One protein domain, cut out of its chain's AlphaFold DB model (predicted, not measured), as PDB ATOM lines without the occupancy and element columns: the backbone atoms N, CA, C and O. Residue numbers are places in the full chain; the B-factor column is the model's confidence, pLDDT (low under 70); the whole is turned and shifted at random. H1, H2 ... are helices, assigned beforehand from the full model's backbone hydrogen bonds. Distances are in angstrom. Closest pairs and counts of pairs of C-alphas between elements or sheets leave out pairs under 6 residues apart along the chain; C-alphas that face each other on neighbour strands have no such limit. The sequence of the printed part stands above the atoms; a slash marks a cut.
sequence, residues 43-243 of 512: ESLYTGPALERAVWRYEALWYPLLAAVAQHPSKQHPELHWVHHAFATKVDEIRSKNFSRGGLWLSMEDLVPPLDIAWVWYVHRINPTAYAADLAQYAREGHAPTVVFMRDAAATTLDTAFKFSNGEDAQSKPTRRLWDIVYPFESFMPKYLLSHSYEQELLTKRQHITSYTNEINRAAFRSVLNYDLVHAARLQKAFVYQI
ATOM      1  N   GLU A  43     177.649 170.044 235.362       61.50
ATOM      2  CA  GLU A  43     176.666 169.161 234.733       61.50
ATOM      3  C   GLU A  43     176.111 168.190 235.776       61.50
ATOM      4  O   GLU A  43     176.878 167.549 236.486       61.50
ATOM      5  N   SER A  44     174.786 168.048 235.836       69.94
ATOM      6  CA  SER A  44     174.130 167.156 236.797       69.94
ATOM      7  C   SER A  44     174.598 165.712 236.623       69.94
ATOM      8  O   SER A  44     174.384 165.091 235.583       69.94
ATOM      9  N   LEU A  45     175.169 165.149 237.682       83.31
ATOM     10  CA  LEU A  45     175.458 163.720 237.786       83.31
ATOM     11  C   LEU A  45     174.244 162.905 238.269       83.31
ATOM     12  O   LEU A  45     174.355 161.703 238.482       83.31
ATOM     13  N   TYR A  46     173.070 163.523 238.421       84.06
ATOM     14  CA  TYR A  46     171.846 162.826 238.828       84.06
ATOM     15  C   TYR A  46     170.973 162.369 237.661       84.06
ATOM     16  O   TYR A  46     170.120 161.505 237.840       84.06
ATOM     17  N   THR A  47     171.120 162.980 236.485       80.94
ATOM     18  CA  THR A  47     170.312 162.666 235.301       80.94
ATOM     19  C   THR A  47     170.968 163.212 234.038       80.94
ATOM     20  O   THR A  47     171.787 164.128 234.094       80.94
ATOM     21  N   GLY A  48     170.559 162.687 232.886       78.06
ATOM     22  CA  GLY A  48     170.968 163.187 231.585       78.06
ATOM     23  C   GLY A  48     172.340 162.682 231.131       78.06
ATOM     24  O   GLY A  48     172.891 161.726 231.686       78.06
ATOM     25  N   PRO A  49     172.920 163.317 230.101       74.44
ATOM     26  CA  PRO A  49     174.006 162.689 229.356       74.44
ATOM     27  C   PRO A  49     175.340 162.578 230.108       74.44
ATOM     28  O   PRO A  49     176.145 161.686 229.821       74.44
ATOM     29  N   ALA A  50     175.586 163.467 231.074       76.50
ATOM     30  CA  ALA A  50     176.765 163.409 231.937       76.50
ATOM     31  C   ALA A  50     176.765 162.131 232.785       76.50
ATOM     32  O   ALA A  50     177.778 161.430 232.859       76.50
ATOM     33  N   LEU A  51     175.605 161.797 233.362       84.81
ATOM     34  CA  LEU A  51     175.399 160.567 234.116       84.81
ATOM     35  C   LEU A  51     175.479 159.333 233.210       84.81
ATOM     36  O   LEU A  51     176.181 158.388 233.552       84.81
ATOM     37  N   GLU A  52     174.853 159.341 232.032       83.12
ATOM     38  CA  GLU A  52     174.961 158.220 231.079       83.12
ATOM     39  C   GLU A  52     176.425 157.927 230.706       83.12
ATOM     40  O   GLU A  52     176.857 156.772 230.632       83.12
ATOM     41  N   ARG A  53     177.237 158.978 230.521       81.75
ATOM     42  CA  ARG A  53     178.676 158.829 230.279       81.75
ATOM     43  C   ARG A  53     179.416 158.307 231.508       81.75
ATOM     44  O   ARG A  53     180.327 157.498 231.334       81.75
ATOM     45  N   ALA A  54     179.048 158.747 232.708       88.25
ATOM     46  CA  ALA A  54     179.617 158.252 233.957       88.25
ATOM     47  C   ALA A  54     179.332 156.753 234.148       88.25
ATOM     48  O   ALA A  54     180.251 156.003 234.468       88.25
ATOM     49  N   VAL A  55     178.101 156.305 233.867       89.56
ATOM     50  CA  VAL A  55     177.702 154.887 233.916       89.56
ATOM     51  C   VAL A  55     178.525 154.063 232.932       89.56
ATOM     52  O   VAL A  55     179.126 153.062 233.319       89.56
ATOM     53  N   TRP A  56     178.665 154.535 231.691       86.56
ATOM     54  CA  TRP A  56     179.531 153.872 230.716       86.56
ATOM     55  C   TRP A  56     180.995 153.816 231.175       86.56
ATOM     56  O   TRP A  56     181.635 152.781 231.037       86.56
ATOM     57  N   ARG A  57     181.549 154.905 231.733       88.75
ATOM     58  CA  ARG A  57     182.941 154.934 232.228       88.75
ATOM     59  C   ARG A  57     183.137 153.973 233.401       88.75
ATOM     60  O   ARG A  57     184.164 153.304 233.484       88.75
ATOM     61  N   TYR A  58     182.160 153.899 234.294       92.50
ATOM     62  CA  TYR A  58     182.156 152.966 235.409       92.50
ATOM     63  C   TYR A  58     182.193 151.511 234.920       92.50
ATOM     64  O   TYR A  58     183.087 150.754 235.298       92.50
ATOM     65  N   GLU A  59     181.295 151.141 234.015       87.12
ATOM     66  CA  GLU A  59     181.209 149.769 233.527       87.12
ATOM     67  C   GLU A  59     182.371 149.395 232.596       87.12
ATOM     68  O   GLU A  59     183.031 148.380 232.795       87.12
ATOM     69  N   ALA A  60     182.654 150.226 231.592       80.56
ATOM     70  CA  ALA A  60     183.601 149.900 230.531       80.56
ATOM     71  C   ALA A  60     185.065 150.160 230.906       80.56
ATOM     72  O   ALA A  60     185.954 149.639 230.234       80.56
ATOM     73  N   LEU A  61     185.336 150.988 231.924       84.56
ATOM     74  CA  LEU A  61     186.701 151.376 232.305       84.56
ATOM     75  C   LEU A  61     187.017 151.014 233.762       84.56
ATOM     76  O   LEU A  61     188.078 150.461 234.057       84.56
ATOM     77  N   TRP A  62     186.130 151.316 234.708       88.81
ATOM     78  CA  TRP A  62     186.447 151.093 236.119       88.81
ATOM     79  C   TRP A  62     186.412 149.614 236.499       88.81
ATOM     80  O   TRP A  62     187.382 149.119 237.069       88.81
ATOM     81  N   TYR A  63     185.359 148.874 236.141       83.19
ATOM     82  CA  TYR A  63     185.276 147.447 236.469       83.19
ATOM     83  C   TYR A  63     186.402 146.585 235.884       83.19
ATOM     84  O   TYR A  63     187.005 145.833 236.657       83.19
ATOM     85  N   PRO A  64     186.770 146.704 234.592       77.81
ATOM     86  CA  PRO A  64     187.930 145.999 234.058       77.81
ATOM     87  C   PRO A  64     189.220 146.344 234.803       77.81
ATOM     88  O   PRO A  64     190.044 145.466 235.051       77.81
ATOM     89  N   LEU A  65     189.393 147.612 235.192       79.94
ATOM     90  CA  LEU A  65     190.563 148.052 235.945       79.94
ATOM     91  C   LEU A  65     190.600 147.422 237.343       79.94
ATOM     92  O   LEU A  65     191.647 146.919 237.746       79.94
ATOM     93  N   LEU A  66     189.468 147.408 238.054       81.75
ATOM     94  CA  LEU A  66     189.346 146.767 239.364       81.75
ATOM     95  C   LEU A  66     189.652 145.264 239.276       81.75
ATOM     96  O   LEU A  66     190.457 144.739 240.048       81.75
ATOM     97  N   ALA A  67     189.051 144.583 238.296       75.69
ATOM     98  CA  ALA A  67     189.269 143.164 238.048       75.69
ATOM     99  C   ALA A  67     190.731 142.868 237.692       75.69
ATOM    100  O   ALA A  67     191.280 141.869 238.148       75.69
ATOM    101  N   ALA A  68     191.379 143.735 236.910       73.06
ATOM    102  CA  ALA A  68     192.789 143.593 236.593       73.06
ATOM    103  C   ALA A  68     193.640 143.755 237.857       73.06
ATOM    104  O   ALA A  68     194.375 142.828 238.190       73.06
ATOM    105  N   VAL A  69     193.508 144.876 238.587       73.31
ATOM    106  CA  VAL A  69     194.351 145.242 239.746       73.31
ATOM    107  C   VAL A  69     194.280 144.223 240.880       73.31
ATOM    108  O   VAL A  69     195.316 143.915 241.471       73.31
ATOM    109  N   ALA A  70     193.113 143.636 241.135       70.31
ATOM    110  CA  ALA A  70     192.974 142.655 242.199       70.31
ATOM    111  C   ALA A  70     193.779 141.360 241.945       70.31
ATOM    112  O   ALA A  70     194.041 140.619 242.892       70.31
ATOM    113  N   GLN A  71     194.177 141.060 240.695       63.38
ATOM    114  CA  GLN A  71     194.760 139.758 240.361       63.38
ATOM    115  C   GLN A  71     196.187 139.726 240.883       63.38
ATOM    116  O   GLN A  71     197.049 140.465 240.406       63.38
ATOM    117  N   HIS A  72     196.440 138.861 241.861       51.41
ATOM    118  CA  HIS A  72     197.794 138.531 242.272       51.41
ATOM    119  C   HIS A  72     198.316 137.431 241.330       51.41
ATOM    120  O   HIS A  72     197.598 136.454 241.110       51.41
ATOM    121  N   PRO A  73     199.539 137.524 240.779       48.03
ATOM    122  CA  PRO A  73     200.151 136.453 240.013       48.03
ATOM    123  C   PRO A  73     200.396 135.296 240.974       48.03
ATOM    124  O   PRO A  73     201.368 135.260 241.732       48.03
ATOM    125  N   SER A  74     199.455 134.367 241.000       43.03
ATOM    126  CA  SER A  74     199.621 133.098 241.675       43.03
ATOM    127  C   SER A  74     200.576 132.250 240.839       43.03
ATOM    128  O   SER A  74     200.298 131.950 239.682       43.03
ATOM    129  N   LYS A  75     201.690 131.806 241.436       42.19
ATOM    130  CA  LYS A  75     202.568 130.781 240.839       42.19
ATOM    131  C   LYS A  75     201.862 129.428 240.645       42.19
ATOM    132  O   LYS A  75     202.442 128.539 240.036       42.19
ATOM    133  N   GLN A  76     200.661 129.247 241.202       40.34
ATOM    134  CA  GLN A  76     199.958 127.963 241.257       40.34
ATOM    135  C   GLN A  76     198.945 127.763 240.122       40.34
ATOM    136  O   GLN A  76     198.511 126.634 239.919       40.34
ATOM    137  N   HIS A  77     198.604 128.804 239.352       40.44
ATOM    138  CA  HIS A  77     197.663 128.680 238.231       40.44
ATOM    139  C   HIS A  77     198.152 129.428 236.982       40.44
ATOM    140  O   HIS A  77     197.651 130.512 236.687       40.44
ATOM    141  N   PRO A  78     199.123 128.861 236.243       43.09
ATOM    142  CA  PRO A  78     199.537 129.409 234.955       43.09
ATOM    143  C   PRO A  78     198.372 129.420 233.954       43.09
ATOM    144  O   PRO A  78     198.186 130.402 233.261       43.09
ATOM    145  N   GLU A  79     197.503 128.407 233.975       41.28
ATOM    146  CA  GLU A  79     196.394 128.192 233.025       41.28
ATOM    147  C   GLU A  79     195.312 129.299 232.981       41.28
ATOM    148  O   GLU A  79     194.484 129.311 232.074       41.28
ATOM    149  N   LEU A  80     195.290 130.242 233.934       43.81
ATOM    150  CA  LEU A  80     194.360 131.387 233.970       43.81
ATOM    151  C   LEU A  80     194.788 132.505 232.994       43.81
ATOM    152  O   LEU A  80     194.666 133.700 233.265       43.81
ATOM    153  N   HIS A  81     195.314 132.103 231.837       42.25
ATOM    154  CA  HIS A  81     195.672 132.975 230.734       42.25
ATOM    155  C   HIS A  81     194.392 133.472 230.048       42.25
ATOM    156  O   HIS A  81     193.739 132.746 229.309       42.25
ATOM    157  N   TRP A  82     194.042 134.717 230.361       44.09
ATOM    158  CA  TRP A  82     193.123 135.625 229.672       44.09
ATOM    159  C   TRP A  82     192.331 135.077 228.474       44.09
ATOM    160  O   TRP A  82     192.873 134.852 227.391       44.09
ATOM    161  N   VAL A  83     191.004 135.074 228.614       38.44
ATOM    162  CA  VAL A  83     190.092 135.175 227.470       38.44
ATOM    163  C   VAL A  83     190.102 136.639 227.005       38.44
ATOM    164  O   VAL A  83     189.490 137.511 227.607       38.44
ATOM    165  N   HIS A  84     190.915 136.910 225.983       43.12
ATOM    166  CA  HIS A  84     190.888 138.051 225.056       43.12
ATOM    167  C   HIS A  84     190.297 139.399 225.532       43.12
ATOM    168  O   HIS A  84     189.236 139.817 225.079       43.12
ATOM    169  N   HIS A  85     191.074 140.184 226.279       48.56
ATOM    170  CA  HIS A  85     191.012 141.646 226.158       48.56
ATOM    171  C   HIS A  85     192.440 142.205 226.149       48.56
ATOM    172  O   HIS A  85     193.186 142.023 227.108       48.56
ATOM    173  N   ALA A  86     192.816 142.923 225.081       45.50
ATOM    174  CA  ALA A  86     194.128 143.579 224.893       45.50
ATOM    175  C   ALA A  86     194.568 144.473 226.081       45.50
ATOM    176  O   ALA A  86     195.737 144.820 226.249       45.50
ATOM    177  N   PHE A  87     193.602 144.816 226.925       49.94
ATOM    178  CA  PHE A  87     193.695 145.603 228.140       49.94
ATOM    179  C   PHE A  87     194.558 144.983 229.241       49.94
ATOM    180  O   PHE A  87     195.407 145.639 229.849       49.94
ATOM    181  N   ALA A  88     194.361 143.693 229.464       49.75
ATOM    182  CA  ALA A  88     194.995 142.940 230.524       49.75
ATOM    183  C   ALA A  88     196.503 142.782 230.322       49.75
ATOM    184  O   ALA A  88     197.295 143.005 231.235       49.75
ATOM    185  N   THR A  89     196.903 142.507 229.081       53.44
ATOM    186  CA  THR A  89     198.304 142.372 228.679       53.44
ATOM    187  C   THR A  89     199.083 143.660 228.929       53.44
ATOM    188  O   THR A  89     200.228 143.614 229.366       53.44
ATOM    189  N   LYS A  90     198.452 144.822 228.716       57.09
ATOM    190  CA  LYS A  90     199.082 146.129 228.929       57.09
ATOM    191  C   LYS A  90     199.212 146.464 230.415       57.09
ATOM    192  O   LYS A  90     200.254 146.959 230.837       57.09
ATOM    193  N   VAL A  91     198.198 146.145 231.223       58.41
ATOM    194  CA  VAL A  91     198.264 146.269 232.691       58.41
ATOM    195  C   VAL A  91     199.339 145.344 233.271       58.41
ATOM    196  O   VAL A  91     200.147 145.789 234.086       58.41
ATOM    197  N   ASP A  92     199.420 144.097 232.809       57.34
ATOM    198  CA  ASP A  92     200.433 143.130 233.243       57.34
ATOM    199  C   ASP A  92     201.850 143.504 232.773       57.34
ATOM    200  O   ASP A  92     202.815 143.373 233.533       57.34
ATOM    201  N   GLU A  93     202.001 144.077 231.577       60.94
ATOM    202  CA  GLU A  93     203.277 144.632 231.111       60.94
ATOM    203  C   GLU A  93     203.741 145.788 232.016       60.94
ATOM    204  O   GLU A  93     204.903 145.838 232.425       60.94
ATOM    205  N   ILE A  94     202.837 146.690 232.407       60.34
ATOM    206  CA  ILE A  94     203.142 147.792 233.334       60.34
ATOM    207  C   ILE A  94     203.506 147.256 234.720       60.34
ATOM    208  O   ILE A  94     204.472 147.729 235.324       60.34
ATOM    209  N   ARG A  95     202.774 146.253 235.216       60.25
ATOM    210  CA  ARG A  95     203.073 145.569 236.483       60.25
ATOM    211  C   ARG A  95     204.465 144.963 236.468       60.25
ATOM    212  O   ARG A  95     205.238 145.216 237.388       60.25
ATOM    213  N   SER A  96     204.814 144.240 235.405       58.19
ATOM    214  CA  SER A  96     206.137 143.632 235.257       58.19
ATOM    215  C   SER A  96     207.253 144.689 235.234       58.19
ATOM    216  O   SER A  96     208.252 144.553 235.943       58.19
ATOM    217  N   LYS A  97     207.048 145.808 234.521       59.50
ATOM    218  CA  LYS A  97     207.999 146.929 234.457       59.50
ATOM    219  C   LYS A  97     208.142 147.655 235.797       59.50
ATOM    220  O   LYS A  97     209.267 147.959 236.191       59.50
ATOM    221  N   ASN A  98     207.053 147.908 236.519       56.91
ATOM    222  CA  ASN A  98     207.099 148.570 237.827       56.91
ATOM    223  C   ASN A  98     207.733 147.674 238.899       56.91
ATOM    224  O   ASN A  98     208.580 148.149 239.655       56.91
ATOM    225  N   PHE A  99     207.400 146.381 238.908       52.12
ATOM    226  CA  PHE A  99     207.989 145.401 239.823       52.12
ATOM    227  C   PHE A  99     209.497 145.236 239.578       52.12
ATOM    228  O   PHE A  99     210.286 145.275 240.519       52.12
ATOM    229  N   SER A 100     209.928 145.172 238.310       51.78
ATOM    230  CA  SER A 100     211.356 145.089 237.945       51.78
ATOM    231  C   SER A 100     212.190 146.313 238.359       51.78
ATOM    232  O   SER A 100     213.411 146.223 238.454       51.78
ATOM    233  N   ARG A 101     211.542 147.454 238.636       52.19
ATOM    234  CA  ARG A 101     212.175 148.701 239.099       52.19
ATOM    235  C   ARG A 101     212.066 148.914 240.616       52.19
ATOM    236  O   ARG A 101     212.402 149.995 241.091       52.19
ATOM    237  N   GLY A 102     211.582 147.920 241.369       41.22
ATOM    238  CA  GLY A 102     211.386 148.012 242.821       41.22
ATOM    239  C   GLY A 102     210.187 148.867 243.254       41.22
ATOM    240  O   GLY A 102     210.137 149.311 244.398       41.22
ATOM    241  N   GLY A 103     209.234 149.134 242.352       52.12
ATOM    242  CA  GLY A 103     207.980 149.818 242.681       52.12
ATOM    243  C   GLY A 103     207.015 148.921 243.467       52.12
ATOM    244  O   GLY A 103     206.992 147.707 243.269       52.12
ATOM    245  N   LEU A 104     206.209 149.524 244.350       50.69
ATOM    246  CA  LEU A 104     205.205 148.817 245.152       50.69
ATOM    247  C   LEU A 104     204.090 148.225 244.267       50.69
ATOM    248  O   LEU A 104     203.722 148.808 243.243       50.69
ATOM    249  N   TRP A 105     203.525 147.093 244.695       58.00
ATOM    250  CA  TRP A 105     202.293 146.542 244.130       58.00
ATOM    251  C   TRP A 105     201.149 147.544 244.347       58.00
ATOM    252  O   TRP A 105     200.911 147.944 245.481       58.00
ATOM    253  N   LEU A 106     200.454 147.961 243.284       67.31
ATOM    254  CA  LEU A 106     199.228 148.759 243.411       67.31
ATOM    255  C   LEU A 106     198.131 147.858 243.975       67.31
ATOM    256  O   LEU A 106     197.722 146.909 243.305       67.31
ATOM    257  N   SER A 107     197.687 148.126 245.201       72.56
ATOM    258  CA  SER A 107     196.550 147.427 245.787       72.56
ATOM    259  C   SER A 107     195.240 148.116 245.406       72.56
ATOM    260  O   SER A 107     195.211 149.273 244.984       72.56
ATOM    261  N   MET A 108     194.131 147.405 245.582       75.94
ATOM    262  CA  MET A 108     192.794 147.963 245.365       75.94
ATOM    263  C   MET A 108     192.502 149.149 246.288       75.94
ATOM    264  O   MET A 108     191.810 150.082 245.898       75.94
ATOM    265  N   GLU A 109     193.062 149.139 247.497       78.75
ATOM    266  CA  GLU A 109     192.855 150.186 248.498       78.75
ATOM    267  C   GLU A 109     193.580 151.496 248.140       78.75
ATOM    268  O   GLU A 109     193.192 152.570 248.622       78.75
ATOM    269  N   ASP A 110     194.578 151.412 247.254       79.69
ATOM    270  CA  ASP A 110     195.324 152.547 246.698       79.69
ATOM    271  C   ASP A 110     194.608 153.200 245.507       79.69
ATOM    272  O   ASP A 110     194.988 154.296 245.080       79.69
ATOM    273  N   LEU A 111     193.583 152.542 244.951       86.50
ATOM    274  CA  LEU A 111     192.834 153.086 243.828       86.50
ATOM    275  C   LEU A 111     191.898 154.206 244.290       86.50
ATOM    276  O   LEU A 111     191.110 154.056 245.223       86.50
ATOM    277  N   VAL A 112     191.968 155.336 243.591       89.50
ATOM    278  CA  VAL A 112     191.122 156.511 243.825       89.50
ATOM    279  C   VAL A 112     190.393 156.831 242.518       89.50
ATOM    280  O   VAL A 112     191.057 157.241 241.566       89.50
ATOM    281  N   PRO A 113     189.067 156.629 242.426       92.69
ATOM    282  CA  PRO A 113     188.315 156.909 241.205       92.69
ATOM    283  C   PRO A 113     188.160 158.417 240.938       92.69
ATOM    284  O   PRO A 113     188.233 159.230 241.866       92.69
ATOM    285  N   PRO A 114     187.894 158.818 239.684       90.88
ATOM    286  CA  PRO A 114     187.365 160.146 239.397       90.88
ATOM    287  C   PRO A 114     185.929 160.303 239.921       90.88
ATOM    288  O   PRO A 114     185.222 159.313 240.095       90.88
ATOM    289  N   LEU A 115     185.498 161.543 240.188       89.44
ATOM    290  CA  LEU A 115     184.225 161.839 240.874       89.44
ATOM    291  C   LEU A 115     182.994 161.212 240.202       89.44
ATOM    292  O   LEU A 115     182.116 160.705 240.892       89.44
ATOM    293  N   ASP A 116     182.930 161.223 238.873       89.56
ATOM    294  CA  ASP A 116     181.813 160.654 238.116       89.56
ATOM    295  C   ASP A 116     181.688 159.139 238.313       89.56
ATOM    296  O   ASP A 116     180.603 158.622 238.571       89.56
ATOM    297  N   ILE A 117     182.817 158.434 238.264       94.38
ATOM    298  CA  ILE A 117     182.891 156.995 238.527       94.38
ATOM    299  C   ILE A 117     182.625 156.708 240.006       94.38
ATOM    300  O   ILE A 117     181.893 155.772 240.316       94.38
ATOM    301  N   ALA A 118     183.185 157.508 240.916       94.75
ATOM    302  CA  ALA A 118     182.971 157.369 242.356       94.75
ATOM    303  C   ALA A 118     181.482 157.469 242.712       94.75
ATOM    304  O   ALA A 118     180.974 156.655 243.483       94.75
ATOM    305  N   TRP A 119     180.784 158.426 242.094       94.81
ATOM    306  CA  TRP A 119     179.351 158.625 242.245       94.81
ATOM    307  C   TRP A 119     178.543 157.417 241.775       94.81
ATOM    308  O   TRP A 119     177.785 156.852 242.561       94.81
ATOM    309  N   VAL A 120     178.741 156.969 240.530       95.81
ATOM    310  CA  VAL A 120     178.019 155.801 239.998       95.81
ATOM    311  C   VAL A 120     178.319 154.555 240.827       95.81
ATOM    312  O   VAL A 120     177.417 153.788 241.156       95.81
ATOM    313  N   TRP A 121     179.574 154.371 241.235       96.06
ATOM    314  CA  TRP A 121     179.962 153.238 242.060       96.06
ATOM    315  C   TRP A 121     179.320 153.279 243.451       96.06
ATOM    316  O   TRP A 121     178.971 152.235 244.001       96.06
ATOM    317  N   TYR A 122     179.163 154.463 244.044       96.19
ATOM    318  CA  TYR A 122     178.383 154.644 245.268       96.19
ATOM    319  C   TYR A 122     176.909 154.277 245.053       96.19
ATOM    320  O   TYR A 122     176.396 153.446 245.798       96.19
ATOM    321  N   VAL A 123     176.266 154.815 244.008       95.62
ATOM    322  CA  VAL A 123     174.860 154.528 243.662       95.62
ATOM    323  C   VAL A 123     174.625 153.028 243.467       95.62
ATOM    324  O   VAL A 123     173.602 152.501 243.892       95.62
ATOM    325  N   HIS A 124     175.585 152.319 242.876       95.44
ATOM    326  CA  HIS A 124     175.488 150.876 242.707       95.44
ATOM    327  C   HIS A 124     175.565 150.132 244.053       95.44
ATOM    328  O   HIS A 124     174.748 149.259 244.335       95.44
ATOM    329  N   ARG A 125     176.520 150.500 244.921       95.44
ATOM    330  CA  ARG A 125     176.775 149.811 246.201       95.44
ATOM    331  C   ARG A 125     175.691 150.021 247.252       95.44
ATOM    332  O   ARG A 125     175.532 149.166 248.118       95.44
ATOM    333  N   ILE A 126     174.927 151.109 247.174       94.50
ATOM    334  CA  ILE A 126     173.784 151.319 248.075       94.50
ATOM    335  C   ILE A 126     172.595 150.388 247.783       94.50
ATOM    336  O   ILE A 126     171.629 150.411 248.539       94.50
ATOM    337  N   ASN A 127     172.683 149.531 246.757       93.75
ATOM    338  CA  ASN A 127     171.853 148.337 246.608       93.75
ATOM    339  C   ASN A 127     172.742 147.073 246.629       93.75
ATOM    340  O   ASN A 127     173.171 146.601 245.574       93.75
ATOM    341  N   PRO A 128     173.031 146.499 247.816       90.81
ATOM    342  CA  PRO A 128     173.974 145.389 247.953       90.81
ATOM    343  C   PRO A 128     173.589 144.145 247.146       90.81
ATOM    344  O   PRO A 128     174.466 143.450 246.633       90.81
ATOM    345  N   THR A 129     172.288 143.868 247.020       90.44
ATOM    346  CA  THR A 129     171.771 142.703 246.292       90.44
ATOM    347  C   THR A 129     171.976 142.864 244.791       90.44
ATOM    348  O   THR A 129     172.533 141.968 244.156       90.44
ATOM    349  N   ALA A 130     171.587 144.016 244.233       92.75
ATOM    350  CA  ALA A 130     171.799 144.309 242.818       92.75
ATOM    351  C   ALA A 130     173.296 144.381 242.483       92.75
ATOM    352  O   ALA A 130     173.742 143.742 241.533       92.75
ATOM    353  N   TYR A 131     174.089 145.030 243.343       93.44
ATOM    354  CA  TYR A 131     175.541 145.096 243.203       93.44
ATOM    355  C   TYR A 131     176.189 143.714 243.143       93.44
ATOM    356  O   TYR A 131     176.967 143.422 242.237       93.44
ATOM    357  N   ALA A 132     175.851 142.824 244.078       89.88
ATOM    358  CA  ALA A 132     176.381 141.466 244.081       89.88
ATOM    359  C   ALA A 132     175.938 140.660 242.846       89.88
ATOM    360  O   ALA A 132     176.736 139.891 242.301       89.88
ATOM    361  N   ALA A 133     174.690 140.833 242.398       91.06
ATOM    362  CA  ALA A 133     174.159 140.160 241.216       91.06
ATOM    363  C   ALA A 133     174.876 140.601 239.931       91.06
ATOM    364  O   ALA A 133     175.299 139.739 239.151       91.06
ATOM    365  N   ASP A 134     175.082 141.907 239.759       92.06
ATOM    366  CA  ASP A 134     175.764 142.489 238.603       92.06
ATOM    367  C   ASP A 134     177.255 142.120 238.590       92.06
ATOM    368  O   ASP A 134     177.775 141.703 237.556       92.06
ATOM    369  N   LEU A 135     177.942 142.128 239.742       88.44
ATOM    370  CA  LEU A 135     179.319 141.617 239.842       88.44
ATOM    371  C   LEU A 135     179.415 140.134 239.455       88.44
ATOM    372  O   LEU A 135     180.363 139.713 238.785       88.44
ATOM    373  N   ALA A 136     178.441 139.326 239.879       86.50
ATOM    374  CA  ALA A 136     178.404 137.912 239.543       86.50
ATOM    375  C   ALA A 136     178.115 137.685 238.053       86.50
ATOM    376  O   ALA A 136     178.679 136.764 237.465       86.50
ATOM    377  N   GLN A 137     177.262 138.506 237.437       86.25
ATOM    378  CA  GLN A 137     177.013 138.458 235.999       86.25
ATOM    379  C   GLN A 137     178.248 138.864 235.202       86.25
ATOM    380  O   GLN A 137     178.668 138.111 234.328       86.25
ATOM    381  N   TYR A 138     178.871 139.979 235.574       82.06
ATOM    382  CA  TYR A 138     180.094 140.465 234.952       82.06
ATOM    383  C   TYR A 138     181.190 139.386 234.938       82.06
ATOM    384  O   TYR A 138     181.834 139.145 233.918       82.06
ATOM    385  N   ALA A 139     181.351 138.651 236.044       78.25
ATOM    386  CA  ALA A 139     182.275 137.522 236.101       78.25
ATOM    387  C   ALA A 139     181.837 136.316 235.241       78.25
ATOM    388  O   ALA A 139     182.685 135.687 234.614       78.25
ATOM    389  N   ARG A 140     180.537 135.984 235.180       78.06
ATOM    390  CA  ARG A 140     180.022 134.867 234.357       78.06
ATOM    391  C   ARG A 140     180.181 135.095 232.856       78.06
ATOM    392  O   ARG A 140     180.388 134.128 232.133       78.06
ATOM    393  N   GLU A 141     180.103 136.338 232.396       74.31
ATOM    394  CA  GLU A 141     180.280 136.691 230.980       74.31
ATOM    395  C   GLU A 141     181.755 136.661 230.530       74.31
ATOM    396  O   GLU A 141     182.071 136.955 229.381       74.31
ATOM    397  N   GLY A 142     182.672 136.233 231.409       64.62
ATOM    398  CA  GLY A 142     184.087 136.050 231.088       64.62
ATOM    399  C   GLY A 142     184.927 137.318 231.242       64.62
ATOM    400  O   GLY A 142     186.109 137.306 230.908       64.62
ATOM    401  N   HIS A 143     184.360 138.397 231.791       62.91
ATOM    402  CA  HIS A 143     185.086 139.649 232.027       62.91
ATOM    403  C   HIS A 143     185.948 139.636 233.307       62.91
ATOM    404  O   HIS A 143     186.727 140.565 233.532       62.91
ATOM    405  N   ALA A 144     185.839 138.598 234.149       61.12
ATOM    406  CA  ALA A 144     186.673 138.384 235.335       61.12
ATOM    407  C   ALA A 144     186.916 136.876 235.590       61.12
ATOM    408  O   ALA A 144     186.066 136.061 235.237       61.12
ATOM    409  N   PRO A 145     188.039 136.481 236.229       57.62
ATOM    410  CA  PRO A 145     188.422 135.072 236.367       57.62
ATOM    411  C   PRO A 145     187.474 134.246 237.250       57.62
ATOM    412  O   PRO A 145     187.208 133.091 236.935       57.62
ATOM    413  N   THR A 146     186.956 134.813 238.350       64.69
ATOM    414  CA  THR A 146     185.905 134.192 239.183       64.69
ATOM    415  C   THR A 146     185.053 135.246 239.899       64.69
ATOM    416  O   THR A 146     185.510 136.359 240.171       64.69
ATOM    417  N   VAL A 147     183.819 134.878 240.266       68.56
ATOM    418  CA  VAL A 147     182.884 135.738 241.023       68.56
ATOM    419  C   VAL A 147     183.447 136.137 242.389       68.56
ATOM    420  O   VAL A 147     183.346 137.297 242.773       68.56
ATOM    421  N   VAL A 148     184.054 135.192 243.121       68.06
ATOM    422  CA  VAL A 148     184.623 135.436 244.464       68.06
ATOM    423  C   VAL A 148     185.671 136.537 244.399       68.06
ATOM    424  O   VAL A 148     185.622 137.507 245.147       68.06
ATOM    425  N   PHE A 149     186.566 136.411 243.429       67.69
ATOM    426  CA  PHE A 149     187.619 137.370 243.198       67.69
ATOM    427  C   PHE A 149     187.071 138.759 242.834       67.69
ATOM    428  O   PHE A 149     187.507 139.758 243.401       67.69
ATOM    429  N   MET A 150     186.078 138.832 241.939       74.38
ATOM    430  CA  MET A 150     185.460 140.106 241.560       74.38
ATOM    431  C   MET A 150     184.737 140.765 242.743       74.38
ATOM    432  O   MET A 150     184.838 141.975 242.932       74.38
ATOM    433  N   ARG A 151     184.054 139.974 243.576       76.25
ATOM    434  CA  ARG A 151     183.399 140.467 244.792       76.25
ATOM    435  C   ARG A 151     184.409 141.069 245.759       76.25
ATOM    436  O   ARG A 151     184.190 142.168 246.252       76.25
ATOM    437  N   ASP A 152     185.511 140.375 246.015       76.00
ATOM    438  CA  ASP A 152     186.519 140.835 246.969       76.00
ATOM    439  C   ASP A 152     187.292 142.058 246.441       76.00
ATOM    440  O   ASP A 152     187.633 142.946 247.225       76.00
ATOM    441  N   ALA A 153     187.507 142.128 245.122       71.12
ATOM    442  CA  ALA A 153     188.097 143.264 244.414       71.12
ATOM    443  C   ALA A 153     187.214 144.515 244.493       71.12
ATOM    444  O   ALA A 153     187.688 145.619 244.748       71.12
ATOM    445  N   ALA A 154     185.917 144.340 244.266       81.00
ATOM    446  CA  ALA A 154     184.961 145.432 244.218       81.00
ATOM    447  C   ALA A 154     184.387 145.780 245.608       81.00
ATOM    448  O   ALA A 154     183.552 146.681 245.722       81.00
ATOM    449  N   ALA A 155     184.819 145.078 246.661       87.19
ATOM    450  CA  ALA A 155     184.444 145.366 248.035       87.19
ATOM    451  C   ALA A 155     185.185 146.603 248.561       87.19
ATOM    452  O   ALA A 155     186.392 146.756 248.379       87.19
ATOM    453  N   THR A 156     184.468 147.460 249.280       92.06
ATOM    454  CA  THR A 156     185.003 148.698 249.854       92.06
ATOM    455  C   THR A 156     184.893 148.714 251.372       92.06
ATOM    456  O   THR A 156     184.056 148.020 251.950       92.06
ATOM    457  N   THR A 157     185.754 149.517 251.997       94.25
ATOM    458  CA  THR A 157     185.804 149.751 253.443       94.25
ATOM    459  C   THR A 157     185.298 151.149 253.795       94.25
ATOM    460  O   THR A 157     185.142 151.981 252.896       94.25
ATOM    461  N   LEU A 158     185.143 151.477 255.084       92.50
ATOM    462  CA  LEU A 158     184.871 152.864 255.525       92.50
ATOM    463  C   LEU A 158     185.920 153.882 255.021       92.50
ATOM    464  O   LEU A 158     185.646 155.082 254.906       92.50
ATOM    465  N   ASP A 159     187.127 153.409 254.702       89.62
ATOM    466  CA  ASP A 159     188.235 154.232 254.224       89.62
ATOM    467  C   ASP A 159     188.257 154.415 252.712       89.62
ATOM    468  O   ASP A 159     188.712 155.453 252.232       89.62
ATOM    469  N   THR A 160     187.762 153.437 251.954       90.94
ATOM    470  CA  THR A 160     187.801 153.461 250.487       90.94
ATOM    471  C   THR A 160     186.464 153.818 249.855       90.94
ATOM    472  O   THR A 160     186.446 154.302 248.725       90.94
ATOM    473  N   ALA A 161     185.349 153.652 250.574       93.19
ATOM    474  CA  ALA A 161     184.017 153.711 249.985       93.19
ATOM    475  C   ALA A 161     183.652 155.059 249.351       93.19
ATOM    476  O   ALA A 161     182.869 155.079 248.403       93.19
ATOM    477  N   PHE A 162     184.229 156.152 249.847       92.44
ATOM    478  CA  PHE A 162     183.949 157.516 249.395       92.44
ATOM    479  C   PHE A 162     185.196 158.216 248.856       92.44
ATOM    480  O   PHE A 162     185.226 159.445 248.812       92.44
ATOM    481  N   LYS A 163     186.249 157.463 248.503       89.75
ATOM    482  CA  LYS A 163     187.447 158.041 247.886       89.75
ATOM    483  C   LYS A 163     187.107 158.551 246.491       89.75
ATOM    484  O   LYS A 163     186.536 157.813 245.693       89.75
ATOM    485  N   PHE A 164     187.512 159.773 246.175       89.38
ATOM    486  CA  PHE A 164     187.500 160.302 244.817       89.38
ATOM    487  C   PHE A 164     188.555 161.392 244.638       89.38
ATOM    488  O   PHE A 164     189.114 161.922 245.601       89.38
ATOM    489  N   SER A 165     188.851 161.723 243.385       84.38
ATOM    490  CA  SER A 165     189.857 162.726 243.052       84.38
ATOM    491  C   SER A 165     189.667 163.290 241.643       84.38
ATOM    492  O   SER A 165     188.974 162.722 240.807       84.38
ATOM    493  N   ASN A 166     190.326 164.407 241.350       73.81
ATOM    494  CA  ASN A 166     190.509 164.920 239.995       73.81
ATOM    495  C   ASN A 166     191.818 164.488 239.305       73.81
ATOM    496  O   ASN A 166     192.032 164.833 238.144       73.81
ATOM    497  N   GLY A 167     192.701 163.780 240.008       73.88
ATOM    498  CA  GLY A 167     193.974 163.265 239.508       73.88
ATOM    499  C   GLY A 167     195.190 164.166 239.745       73.88
ATOM    500  O   GLY A 167     196.271 163.835 239.257       73.88
ATOM    501  N   GLU A 168     195.051 165.301 240.443       71.38
ATOM    502  CA  GLU A 168     196.165 166.248 240.661       71.38
ATOM    503  C   GLU A 168     196.862 166.083 242.020       71.38
ATOM    504  O   GLU A 168     197.988 166.546 242.225       71.38
ATOM    505  N   ASP A 169     196.218 165.402 242.960       70.19
ATOM    506  CA  ASP A 169     196.731 165.203 244.307       70.19
ATOM    507  C   ASP A 169     197.664 163.987 244.444       70.19
ATOM    508  O   ASP A 169     197.819 163.156 243.552       70.19
ATOM    509  N   ALA A 170     198.325 163.878 245.597       71.56
ATOM    510  CA  ALA A 170     199.321 162.839 245.830       71.56
ATOM    511  C   ALA A 170     198.746 161.415 245.948       71.56
ATOM    512  O   ALA A 170     199.436 160.479 245.547       71.56
ATOM    513  N   GLN A 171     197.530 161.243 246.472       75.12
ATOM    514  CA  GLN A 171     196.927 159.921 246.702       75.12
ATOM    515  C   GLN A 171     196.358 159.321 245.408       75.12
ATOM    516  O   GLN A 171     196.357 158.108 245.244       75.12
ATOM    517  N   SER A 172     195.924 160.154 244.459       80.50
ATOM    518  CA  SER A 172     195.397 159.705 243.171       80.50
ATOM    519  C   SER A 172     196.479 159.510 242.118       80.50
ATOM    520  O   SER A 172     196.237 158.803 241.144       80.50
ATOM    521  N   LYS A 173     197.691 160.060 242.307       79.25
ATOM    522  CA  LYS A 173     198.835 159.901 241.385       79.25
ATOM    523  C   LYS A 173     199.054 158.466 240.896       79.25
ATOM    524  O   LYS A 173     199.261 158.310 239.690       79.25
ATOM    525  N   PRO A 174     199.042 157.425 241.753       80.88
ATOM    526  CA  PRO A 174     199.194 156.048 241.290       80.88
ATOM    527  C   PRO A 174     198.074 155.642 240.322       80.88
ATOM    528  O   PRO A 174     198.357 155.172 239.220       80.88
ATOM    529  N   THR A 175     196.820 155.923 240.684       85.00
ATOM    530  CA  THR A 175     195.645 155.633 239.846       85.00
ATOM    531  C   THR A 175     195.658 156.441 238.554       85.00
ATOM    532  O   THR A 175     195.426 155.889 237.485       85.00
ATOM    533  N   ARG A 176     195.991 157.734 238.615       82.62
ATOM    534  CA  ARG A 176     196.066 158.633 237.458       82.62
ATOM    535  C   ARG A 176     197.126 158.185 236.459       82.62
ATOM    536  O   ARG A 176     196.850 158.151 235.268       82.62
ATOM    537  N   ARG A 177     198.318 157.803 236.934       80.94
ATOM    538  CA  ARG A 177     199.381 157.260 236.072       80.94
ATOM    539  C   ARG A 177     198.936 155.981 235.383       80.94
ATOM    540  O   ARG A 177     199.168 155.831 234.191       80.94
ATOM    541  N   LEU A 178     198.304 155.074 236.128       78.44
ATOM    542  CA  LEU A 178     197.758 153.849 235.557       78.44
ATOM    543  C   LEU A 178     196.701 154.184 234.499       78.44
ATOM    544  O   LEU A 178     196.802 153.712 233.373       78.44
ATOM    545  N   TRP A 179     195.768 155.075 234.830       83.12
ATOM    546  CA  TRP A 179     194.728 155.559 233.929       83.12
ATOM    547  C   TRP A 179     195.295 156.155 232.640       83.12
ATOM    548  O   TRP A 179     194.822 155.806 231.572       83.12
ATOM    549  N   ASP A 180     196.322 157.004 232.699       80.50
ATOM    550  CA  ASP A 180     196.918 157.620 231.503       80.50
ATOM    551  C   ASP A 180     197.604 156.612 230.574       80.50
ATOM    552  O   ASP A 180     197.687 156.828 229.369       80.50
ATOM    553  N   ILE A 181     198.103 155.499 231.110       73.12
ATOM    554  CA  ILE A 181     198.719 154.456 230.281       73.12
ATOM    555  C   ILE A 181     197.647 153.557 229.661       73.12
ATOM    556  O   ILE A 181     197.754 153.127 228.508       73.12
ATOM    557  N   VAL A 182     196.644 153.238 230.470       72.50
ATOM    558  CA  VAL A 182     195.618 152.241 230.190       72.50
ATOM    559  C   VAL A 182     194.499 152.844 229.326       72.50
ATOM    560  O   VAL A 182     194.034 152.210 228.384       72.50
ATOM    561  N   TYR A 183     194.174 154.116 229.550       76.44
ATOM    562  CA  TYR A 183     193.172 154.912 228.841       76.44
ATOM    563  C   TYR A 183     193.758 156.246 228.321       76.44
ATOM    564  O   TYR A 183     193.311 157.323 228.722       76.44
ATOM    565  N   PRO A 184     194.747 156.227 227.409       70.38
ATOM    566  CA  PRO A 184     195.541 157.410 227.049       70.38
ATOM    567  C   PRO A 184     194.762 158.576 226.430       70.38
ATOM    568  O   PRO A 184     195.248 159.705 226.459       70.38
ATOM    569  N   PHE A 185     193.568 158.342 225.879       70.38
ATOM    570  CA  PHE A 185     192.725 159.417 225.343       70.38
ATOM    571  C   PHE A 185     191.432 159.637 226.147       70.38
ATOM    572  O   PHE A 185     190.563 160.387 225.712       70.38
ATOM    573  N   GLU A 186     191.258 158.967 227.292       76.06
ATOM    574  CA  GLU A 186     190.203 159.302 228.250       76.06
ATOM    575  C   GLU A 186     190.826 160.099 229.387       76.06
ATOM    576  O   GLU A 186     191.652 159.598 230.149       76.06
ATOM    577  N   SER A 187     190.403 161.348 229.554       80.38
ATOM    578  CA  SER A 187     190.802 162.132 230.720       80.38
ATOM    579  C   SER A 187     190.322 161.448 232.001       80.38
ATOM    580  O   SER A 187     189.160 161.047 232.087       80.38
ATOM    581  N   PHE A 188     191.184 161.370 233.017       80.38
ATOM    582  CA  PHE A 188     190.806 160.836 234.328       80.38
ATOM    583  C   PHE A 188     189.623 161.607 234.901       80.38
ATOM    584  O   PHE A 188     188.609 160.994 235.188       80.38
ATOM    585  N   MET A 189     189.685 162.942 234.930       81.75
ATOM    586  CA  MET A 189     188.517 163.788 235.183       81.75
ATOM    587  C   MET A 189     188.021 164.389 233.858       81.75
ATOM    588  O   MET A 189     188.765 165.146 233.221       81.75
ATOM    589  N   PRO A 190     186.814 164.047 233.384       72.19
ATOM    590  CA  PRO A 190     186.325 164.552 232.114       72.19
ATOM    591  C   PRO A 190     185.958 166.040 232.177       72.19
ATOM    592  O   PRO A 190     185.418 166.528 233.164       72.19
ATOM    593  N   LYS A 191     186.220 166.759 231.080       63.44
ATOM    594  CA  LYS A 191     186.047 168.219 230.979       63.44
ATOM    595  C   LYS A 191     184.593 168.694 230.956       63.44
ATOM    596  O   LYS A 191     184.355 169.858 231.268       63.44
ATOM    597  N   TYR A 192     183.634 167.825 230.634       62.12
ATOM    598  CA  TYR A 192     182.204 168.166 230.669       62.12
ATOM    599  C   TYR A 192     181.708 168.429 232.097       62.12
ATOM    600  O   TYR A 192     180.908 169.325 232.317       62.12
ATOM    601  N   LEU A 193     182.306 167.782 233.106       60.38
ATOM    602  CA  LEU A 193     182.057 168.121 234.513       60.38
ATOM    603  C   LEU A 193     182.553 169.535 234.874       60.38
ATOM    604  O   LEU A 193     182.234 170.046 235.948       60.38
ATOM    605  N   LEU A 194     183.373 170.139 234.003       53.97
ATOM    606  CA  LEU A 194     184.213 171.305 234.276       53.97
ATOM    607  C   LEU A 194     183.948 172.501 233.337       53.97
ATOM    608  O   LEU A 194     184.553 173.553 233.540       53.97
ATOM    609  N   SER A 195     183.103 172.384 232.298       48.91
ATOM    610  CA  SER A 195     182.866 173.477 231.333       48.91
ATOM    611  C   SER A 195     181.522 173.402 230.589       48.91
ATOM    612  O   SER A 195     180.966 172.330 230.400       48.91
ATOM    613  N   HIS A 196     181.020 174.559 230.133       42.22
ATOM    614  CA  HIS A 196     179.672 174.772 229.572       42.22
ATOM    615  C   HIS A 196     179.413 174.292 228.127       42.22
ATOM    616  O   HIS A 196     178.351 174.593 227.588       42.22
ATOM    617  N   SER A 197     180.329 173.598 227.448       47.72
ATOM    618  CA  SER A 197     180.148 173.291 226.018       47.72
ATOM    619  C   SER A 197     179.952 171.806 225.729       47.72
ATOM    620  O   SER A 197     180.671 171.205 224.930       47.72
ATOM    621  N   TYR A 198     178.899 171.231 226.320       47.50
ATOM    622  CA  TYR A 198     178.435 169.882 225.994       47.50
ATOM    623  C   TYR A 198     178.281 169.688 224.476       47.50
ATOM    624  O   TYR A 198     178.723 168.679 223.944       47.50
ATOM    625  N   GLU A 199     177.748 170.683 223.760       48.16
ATOM    626  CA  GLU A 199     177.413 170.614 222.330       48.16
ATOM    627  C   GLU A 199     178.641 170.648 221.391       48.16
ATOM    628  O   GLU A 199     178.742 169.847 220.457       48.16
ATOM    629  N   GLN A 200     179.630 171.508 221.675       49.66
ATOM    630  CA  GLN A 200     180.900 171.551 220.927       49.66
ATOM    631  C   GLN A 200     181.775 170.332 221.232       49.66
ATOM    632  O   GLN A 200     182.409 169.778 220.325       49.66
ATOM    633  N   GLU A 201     181.783 169.864 222.485       50.47
ATOM    634  CA  GLU A 201     182.401 168.584 222.809       50.47
ATOM    635  C   GLU A 201     181.643 167.420 222.179       50.47
ATOM    636  O   GLU A 201     182.299 166.477 221.779       50.47
ATOM    637  N   LEU A 202     180.317 167.449 222.029       50.38
ATOM    638  CA  LEU A 202     179.552 166.374 221.384       50.38
ATOM    639  C   LEU A 202     179.913 166.206 219.916       50.38
ATOM    640  O   LEU A 202     179.999 165.079 219.440       50.38
ATOM    641  N   LEU A 203     180.127 167.312 219.203       51.06
ATOM    642  CA  LEU A 203     180.563 167.312 217.805       51.06
ATOM    643  C   LEU A 203     182.000 166.796 217.674       51.06
ATOM    644  O   LEU A 203     182.262 165.885 216.889       51.06
ATOM    645  N   THR A 204     182.905 167.296 218.517       48.69
ATOM    646  CA  THR A 204     184.304 166.840 218.566       48.69
ATOM    647  C   THR A 204     184.388 165.375 219.026       48.69
ATOM    648  O   THR A 204     185.149 164.583 218.484       48.69
ATOM    649  N   LYS A 205     183.528 164.955 219.960       45.91
ATOM    650  CA  LYS A 205     183.370 163.572 220.428       45.91
ATOM    651  C   LYS A 205     182.747 162.691 219.359       45.91
ATOM    652  O   LYS A 205     183.237 161.591 219.197       45.91
ATOM    653  N   ARG A 206     181.738 163.117 218.591       45.69
ATOM    654  CA  ARG A 206     181.225 162.319 217.455       45.69
ATOM    655  C   ARG A 206     182.339 162.003 216.465       45.69
ATOM    656  O   ARG A 206     182.349 160.910 215.925       45.69
ATOM    657  N   GLN A 207     183.292 162.916 216.286       43.66
ATOM    658  CA  GLN A 207     184.460 162.710 215.431       43.66
ATOM    659  C   GLN A 207     185.540 161.831 216.095       43.66
ATOM    660  O   GLN A 207     186.048 160.920 215.447       43.66
ATOM    661  N   HIS A 208     185.845 162.024 217.386       41.28
ATOM    662  CA  HIS A 208     186.885 161.279 218.121       41.28
ATOM    663  C   HIS A 208     186.447 159.901 218.657       41.28
ATOM    664  O   HIS A 208     187.263 158.989 218.752       41.28
ATOM    665  N   ILE A 209     185.164 159.707 218.974       40.22
ATOM    666  CA  ILE A 209     184.578 158.410 219.357       40.22
ATOM    667  C   ILE A 209     184.788 157.404 218.228       40.22
ATOM    668  O   ILE A 209     185.133 156.266 218.522       40.22
ATOM    669  N   THR A 210     184.718 157.845 216.966       38.16
ATOM    670  CA  THR A 210     185.035 157.034 215.781       38.16
ATOM    671  C   THR A 210     186.420 156.373 215.844       38.16
ATOM    672  O   THR A 210     186.602 155.324 215.235       38.16
ATOM    673  N   SER A 211     187.396 156.932 216.582       40.81
ATOM    674  CA  SER A 211     188.741 156.342 216.691       40.81
ATOM    675  C   SER A 211     188.882 155.316 217.820       40.81
ATOM    676  O   SER A 211     189.692 154.405 217.696       40.81
ATOM    677  N   TYR A 212     188.089 155.415 218.893       39.66
ATOM    678  CA  TYR A 212     188.010 154.388 219.944       39.66
ATOM    679  C   TYR A 212     187.123 153.201 219.549       39.66
ATOM    680  O   TYR A 212     187.365 152.061 219.947       39.66
ATOM    681  N   THR A 213     186.090 153.459 218.744       41.62
ATOM    682  CA  THR A 213     185.081 152.467 218.357       41.62
ATOM    683  C   THR A 213     185.517 151.492 217.274       41.62
ATOM    684  O   THR A 213     184.752 150.580 216.973       41.62
ATOM    685  N   ASN A 214     186.723 151.618 216.717       42.62
ATOM    686  CA  ASN A 214     187.252 150.557 215.860       42.62
ATOM    687  C   ASN A 214     187.666 149.304 216.658       42.62
ATOM    688  O   ASN A 214     187.772 148.243 216.054       42.62
ATOM    689  N   GLU A 215     187.813 149.379 217.991       43.09
ATOM    690  CA  GLU A 215     188.029 148.184 218.834       43.09
ATOM    691  C   GLU A 215     186.881 147.888 219.815       43.09
ATOM    692  O   GLU A 215     186.593 146.721 220.059       43.09
ATOM    693  N   ILE A 216     186.159 148.894 220.334       44.56
ATOM    694  CA  ILE A 216     184.964 148.674 221.176       44.56
ATOM    695  C   ILE A 216     183.795 149.466 220.585       44.56
ATOM    696  O   ILE A 216     183.552 150.628 220.910       44.56
ATOM    697  N   ASN A 217     183.094 148.835 219.647       41.53
ATOM    698  CA  ASN A 217     181.917 149.378 218.975       41.53
ATOM    699  C   ASN A 217     180.874 149.863 219.998       41.53
ATOM    700  O   ASN A 217     180.291 149.056 220.712       41.53
ATOM    701  N   ARG A 218     180.544 151.161 220.027       41.28
ATOM    702  CA  ARG A 218     179.401 151.684 220.809       41.28
ATOM    703  C   ARG A 218     178.052 151.189 220.271       41.28
ATOM    704  O   ARG A 218     177.083 151.156 221.014       41.28
ATOM    705  N   ALA A 219     178.013 150.749 219.011       46.06
ATOM    706  CA  ALA A 219     176.885 150.012 218.442       46.06
ATOM    707  C   ALA A 219     176.786 148.557 218.963       46.06
ATOM    708  O   ALA A 219     175.768 147.911 218.745       46.06
ATOM    709  N   ALA A 220     177.825 148.055 219.645       51.84
ATOM    710  CA  ALA A 220     177.892 146.719 220.242       51.84
ATOM    711  C   ALA A 220     178.088 146.733 221.772       51.84
ATOM    712  O   ALA A 220     177.999 145.675 222.389       51.84
ATOM    713  N   PHE A 221     178.351 147.893 222.397       59.38
ATOM    714  CA  PHE A 221     178.403 148.005 223.853       59.38
ATOM    715  C   PHE A 221     177.001 147.775 224.400       59.38
ATOM    716  O   PHE A 221     176.126 148.638 224.319       59.38
ATOM    717  N   ARG A 222     176.802 146.577 224.931       70.81
ATOM    718  CA  ARG A 222     175.611 146.184 225.656       70.81
ATOM    719  C   ARG A 222     175.997 146.150 227.121       70.81
ATOM    720  O   ARG A 222     176.916 145.417 227.469       70.81
ATOM    721  N   SER A 223     175.313 146.952 227.933       80.69
ATOM    722  CA  SER A 223     175.536 146.914 229.372       80.69
ATOM    723  C   SER A 223     175.237 145.510 229.898       80.69
ATOM    724  O   SER A 223     174.223 144.906 229.536       80.69
ATOM    725  N   VAL A 224     176.155 145.002 230.707       83.69
ATOM    726  CA  VAL A 224     176.070 143.748 231.458       83.69
ATOM    727  C   VAL A 224     175.387 143.982 232.810       83.69
ATOM    728  O   VAL A 224     174.954 143.035 233.461       83.69
ATOM    729  N   LEU A 225     175.281 145.242 233.235       88.69
ATOM    730  CA  LEU A 225     174.628 145.626 234.480       88.69
ATOM    731  C   LEU A 225     173.112 145.604 234.285       88.69
ATOM    732  O   LEU A 225     172.591 146.223 233.356       88.69
ATOM    733  N   ASN A 226     172.396 144.904 235.163       92.12
ATOM    734  CA  ASN A 226     170.936 144.897 235.133       92.12
ATOM    735  C   ASN A 226     170.344 146.029 235.966       92.12
ATOM    736  O   ASN A 226     169.195 146.413 235.737       92.12
ATOM    737  N   TYR A 227     171.075 146.526 236.969       93.94
ATOM    738  CA  TYR A 227     170.551 147.567 237.836       93.94
ATOM    739  C   TYR A 227     170.441 148.900 237.092       93.94
ATOM    740  O   TYR A 227     171.406 149.373 236.488       93.94
ATOM    741  N   ASP A 228     169.270 149.541 237.160       93.81
ATOM    742  CA  ASP A 228     169.049 150.849 236.541       93.81
ATOM    743  C   ASP A 228     169.733 151.954 237.361       93.81
ATOM    744  O   ASP A 228     169.134 152.636 238.198       93.81
ATOM    745  N   LEU A 229     171.030 152.122 237.105       93.56
ATOM    746  CA  LEU A 229     171.872 153.127 237.750       93.56
ATOM    747  C   LEU A 229     171.403 154.558 237.466       93.56
ATOM    748  O   LEU A 229     171.633 155.444 238.290       93.56
ATOM    749  N   VAL A 230     170.732 154.798 236.333       90.75
ATOM    750  CA  VAL A 230     170.228 156.130 235.975       90.75
ATOM    751  C   VAL A 230     169.033 156.487 236.853       90.75
ATOM    752  O   VAL A 230     169.008 157.558 237.468       90.75
ATOM    753  N   HIS A 231     168.072 155.572 236.978       90.56
ATOM    754  CA  HIS A 231     166.931 155.748 237.870       90.56
ATOM    755  C   HIS A 231     167.374 155.828 239.337       90.56
ATOM    756  O   HIS A 231     166.927 156.713 240.072       90.56
ATOM    757  N   ALA A 232     168.301 154.964 239.759       92.31
ATOM    758  CA  ALA A 232     168.833 154.975 241.119       92.31
ATOM    759  C   ALA A 232     169.518 156.310 241.468       92.31
ATOM    760  O   ALA A 232     169.266 156.867 242.539       92.31
ATOM    761  N   ALA A 233     170.325 156.876 240.563       91.69
ATOM    762  CA  ALA A 233     170.971 158.174 240.771       91.69
ATOM    763  C   ALA A 233     169.956 159.324 240.884       91.69
ATOM    764  O   ALA A 233     170.135 160.225 241.709       91.69
ATOM    765  N   ARG A 234     168.856 159.274 240.120       86.44
ATOM    766  CA  ARG A 234     167.766 160.254 240.228       86.44
ATOM    767  C   ARG A 234     167.106 160.223 241.607       86.44
ATOM    768  O   ARG A 234     166.847 161.285 242.167       86.44
ATOM    769  N   LEU A 235     166.880 159.039 242.178       85.88
ATOM    770  CA  LEU A 235     166.351 158.909 243.543       85.88
ATOM    771  C   LEU A 235     167.313 159.493 244.585       85.88
ATOM    772  O   LEU A 235     166.873 160.104 245.559       85.88
ATOM    773  N   GLN A 236     168.628 159.381 244.364       87.44
ATOM    774  CA  GLN A 236     169.599 159.999 245.266       87.44
ATOM    775  C   GLN A 236     169.526 161.525 245.249       87.44
ATOM    776  O   GLN A 236     169.678 162.125 246.307       87.44
ATOM    777  N   LYS A 237     169.217 162.158 244.109       82.94
ATOM    778  CA  LYS A 237     168.993 163.615 244.038       82.94
ATOM    779  C   LYS A 237     167.946 164.081 245.048       82.94
ATOM    780  O   LYS A 237     168.166 165.055 245.763       82.94
ATOM    781  N   ALA A 238     166.826 163.360 245.122       78.00
ATOM    782  CA  ALA A 238     165.755 163.671 246.060       78.00
ATOM    783  C   ALA A 238     166.256 163.591 247.506       78.00
ATOM    784  O   ALA A 238     165.941 164.476 248.291       78.00
ATOM    785  N   PHE A 239     167.084 162.594 247.840       80.62
ATOM    786  CA  PHE A 239     167.720 162.480 249.155       80.62
ATOM    787  C   PHE A 239     168.681 163.638 249.462       80.62
ATOM    788  O   PHE A 239     168.636 164.167 250.568       80.62
ATOM    789  N   VAL A 240     169.506 164.079 248.507       77.81
ATOM    790  CA  VAL A 240     170.415 165.225 248.716       77.81
ATOM    791  C   VAL A 240     169.636 166.477 249.090       77.81
ATOM    792  O   VAL A 240     169.993 167.168 250.040       77.81
ATOM    793  N   TYR A 241     168.511 166.726 248.423       75.44
ATOM    794  CA  TYR A 241     167.640 167.838 248.785       75.44
ATOM    795  C   TYR A 241     167.142 167.752 250.238       75.44
ATOM    796  O   TYR A 241     166.959 168.771 250.892       75.44
ATOM    797  N   GLN A 242     166.984 166.557 250.816       77.00
ATOM    798  CA  GLN A 242     166.506 166.396 252.196       77.00
ATOM    799  C   GLN A 242     167.495 166.881 253.258       77.00
ATOM    800  O   GLN A 242     167.066 167.182 254.371       77.00
ATOM    801  N   ILE A 243     168.770 167.028 252.902       74.56
ATOM    802  CA  ILE A 243     169.859 167.408 253.811       74.56
ATOM    803  C   ILE A 243     170.470 168.790 253.495       74.56
ATOM    804  O   ILE A 243     171.407 169.212 254.166       74.56
TER     805      ILE A 243
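Overview. This is residues 43 to 243 of the 512 residues of an uncharacterized protein of Chondrus crispus (UniProt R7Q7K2). The long helix H1 runs through the middle of a body of crossed helices: H3 crosses it, H9 packs on H3 and the early part of H1, and H5, paired with H4, packs near H1's other end. H2 and H6 lie on another side, H8 lies far out, and the loop of residues 74 to 79 sticks out. The printed part has 201 residues with nine named helices, H1 to H9 in order, and no named strand: all helix. It is compact, with a radius of gyration of the C-alphas of 17.2 A and spans of 50 by 38 by 37 A.

Along the chain. H1, residues 49 to 69, starts at C-alpha 49 (174.006, 162.689, 229.356) and spans 28.7 A. H2 is residues 86 to 100, 21.7 A; H3, 115 to 125; H4, 128 to 143, 20.2 A; H5, 147 to 154; H6, 173 to 182; H7, 191 to 194; H8, 198 to 212, 19.2 A. H9, residues 229 to 242, 20.3 A, ends at C-alpha 242 (166.506, 166.396, 252.196).

Arrangement. H1 touches H3, about perpendicular at 77 degrees; their closest C-alphas, Tyr 58 and Ile 117, are 5.1 A apart. H3 touches H9, closest C-alphas Val 123 and Ala 233, 6.1 A. H1 touches H5 with residues 66 to 67 alone, closest C-alphas Ala 67 and Met 150, 6.0 A. H4 touches H5, closest C-alphas Ala 136 and Val 147, 5.2 A. H2 and H6 only just touch, with 3 pairs of C-alphas within 8 A, closest Val 91 and Val 182, 7.0 A. H7 and H8 are close but not clearly touching, C-alphas Tyr 192 and Tyr 198 being closest, 6.2 A. Every O i to N i+4 pair is within hydrogen-bond range in H3, H5 and H6, against 15 of 17 in H1, 10 of 11 in H2, 10 of 12 in H4, 8 of 11 in H8 and 9 of 10 in H9; H7 is too short for one.

Size, cuts and confidence. The C-alphas farthest apart, Pro 78 and Gln 242, are 52.5 A apart. The printed part has no cut; the links H1 to H2, H2 to H3, H5 to H6 and H8 to H9 are long. Mean pLDDT of the printed part is 71.4; residues 43 to 44, 71 to 106, 142 to 149 and 191 to 221 are under 70.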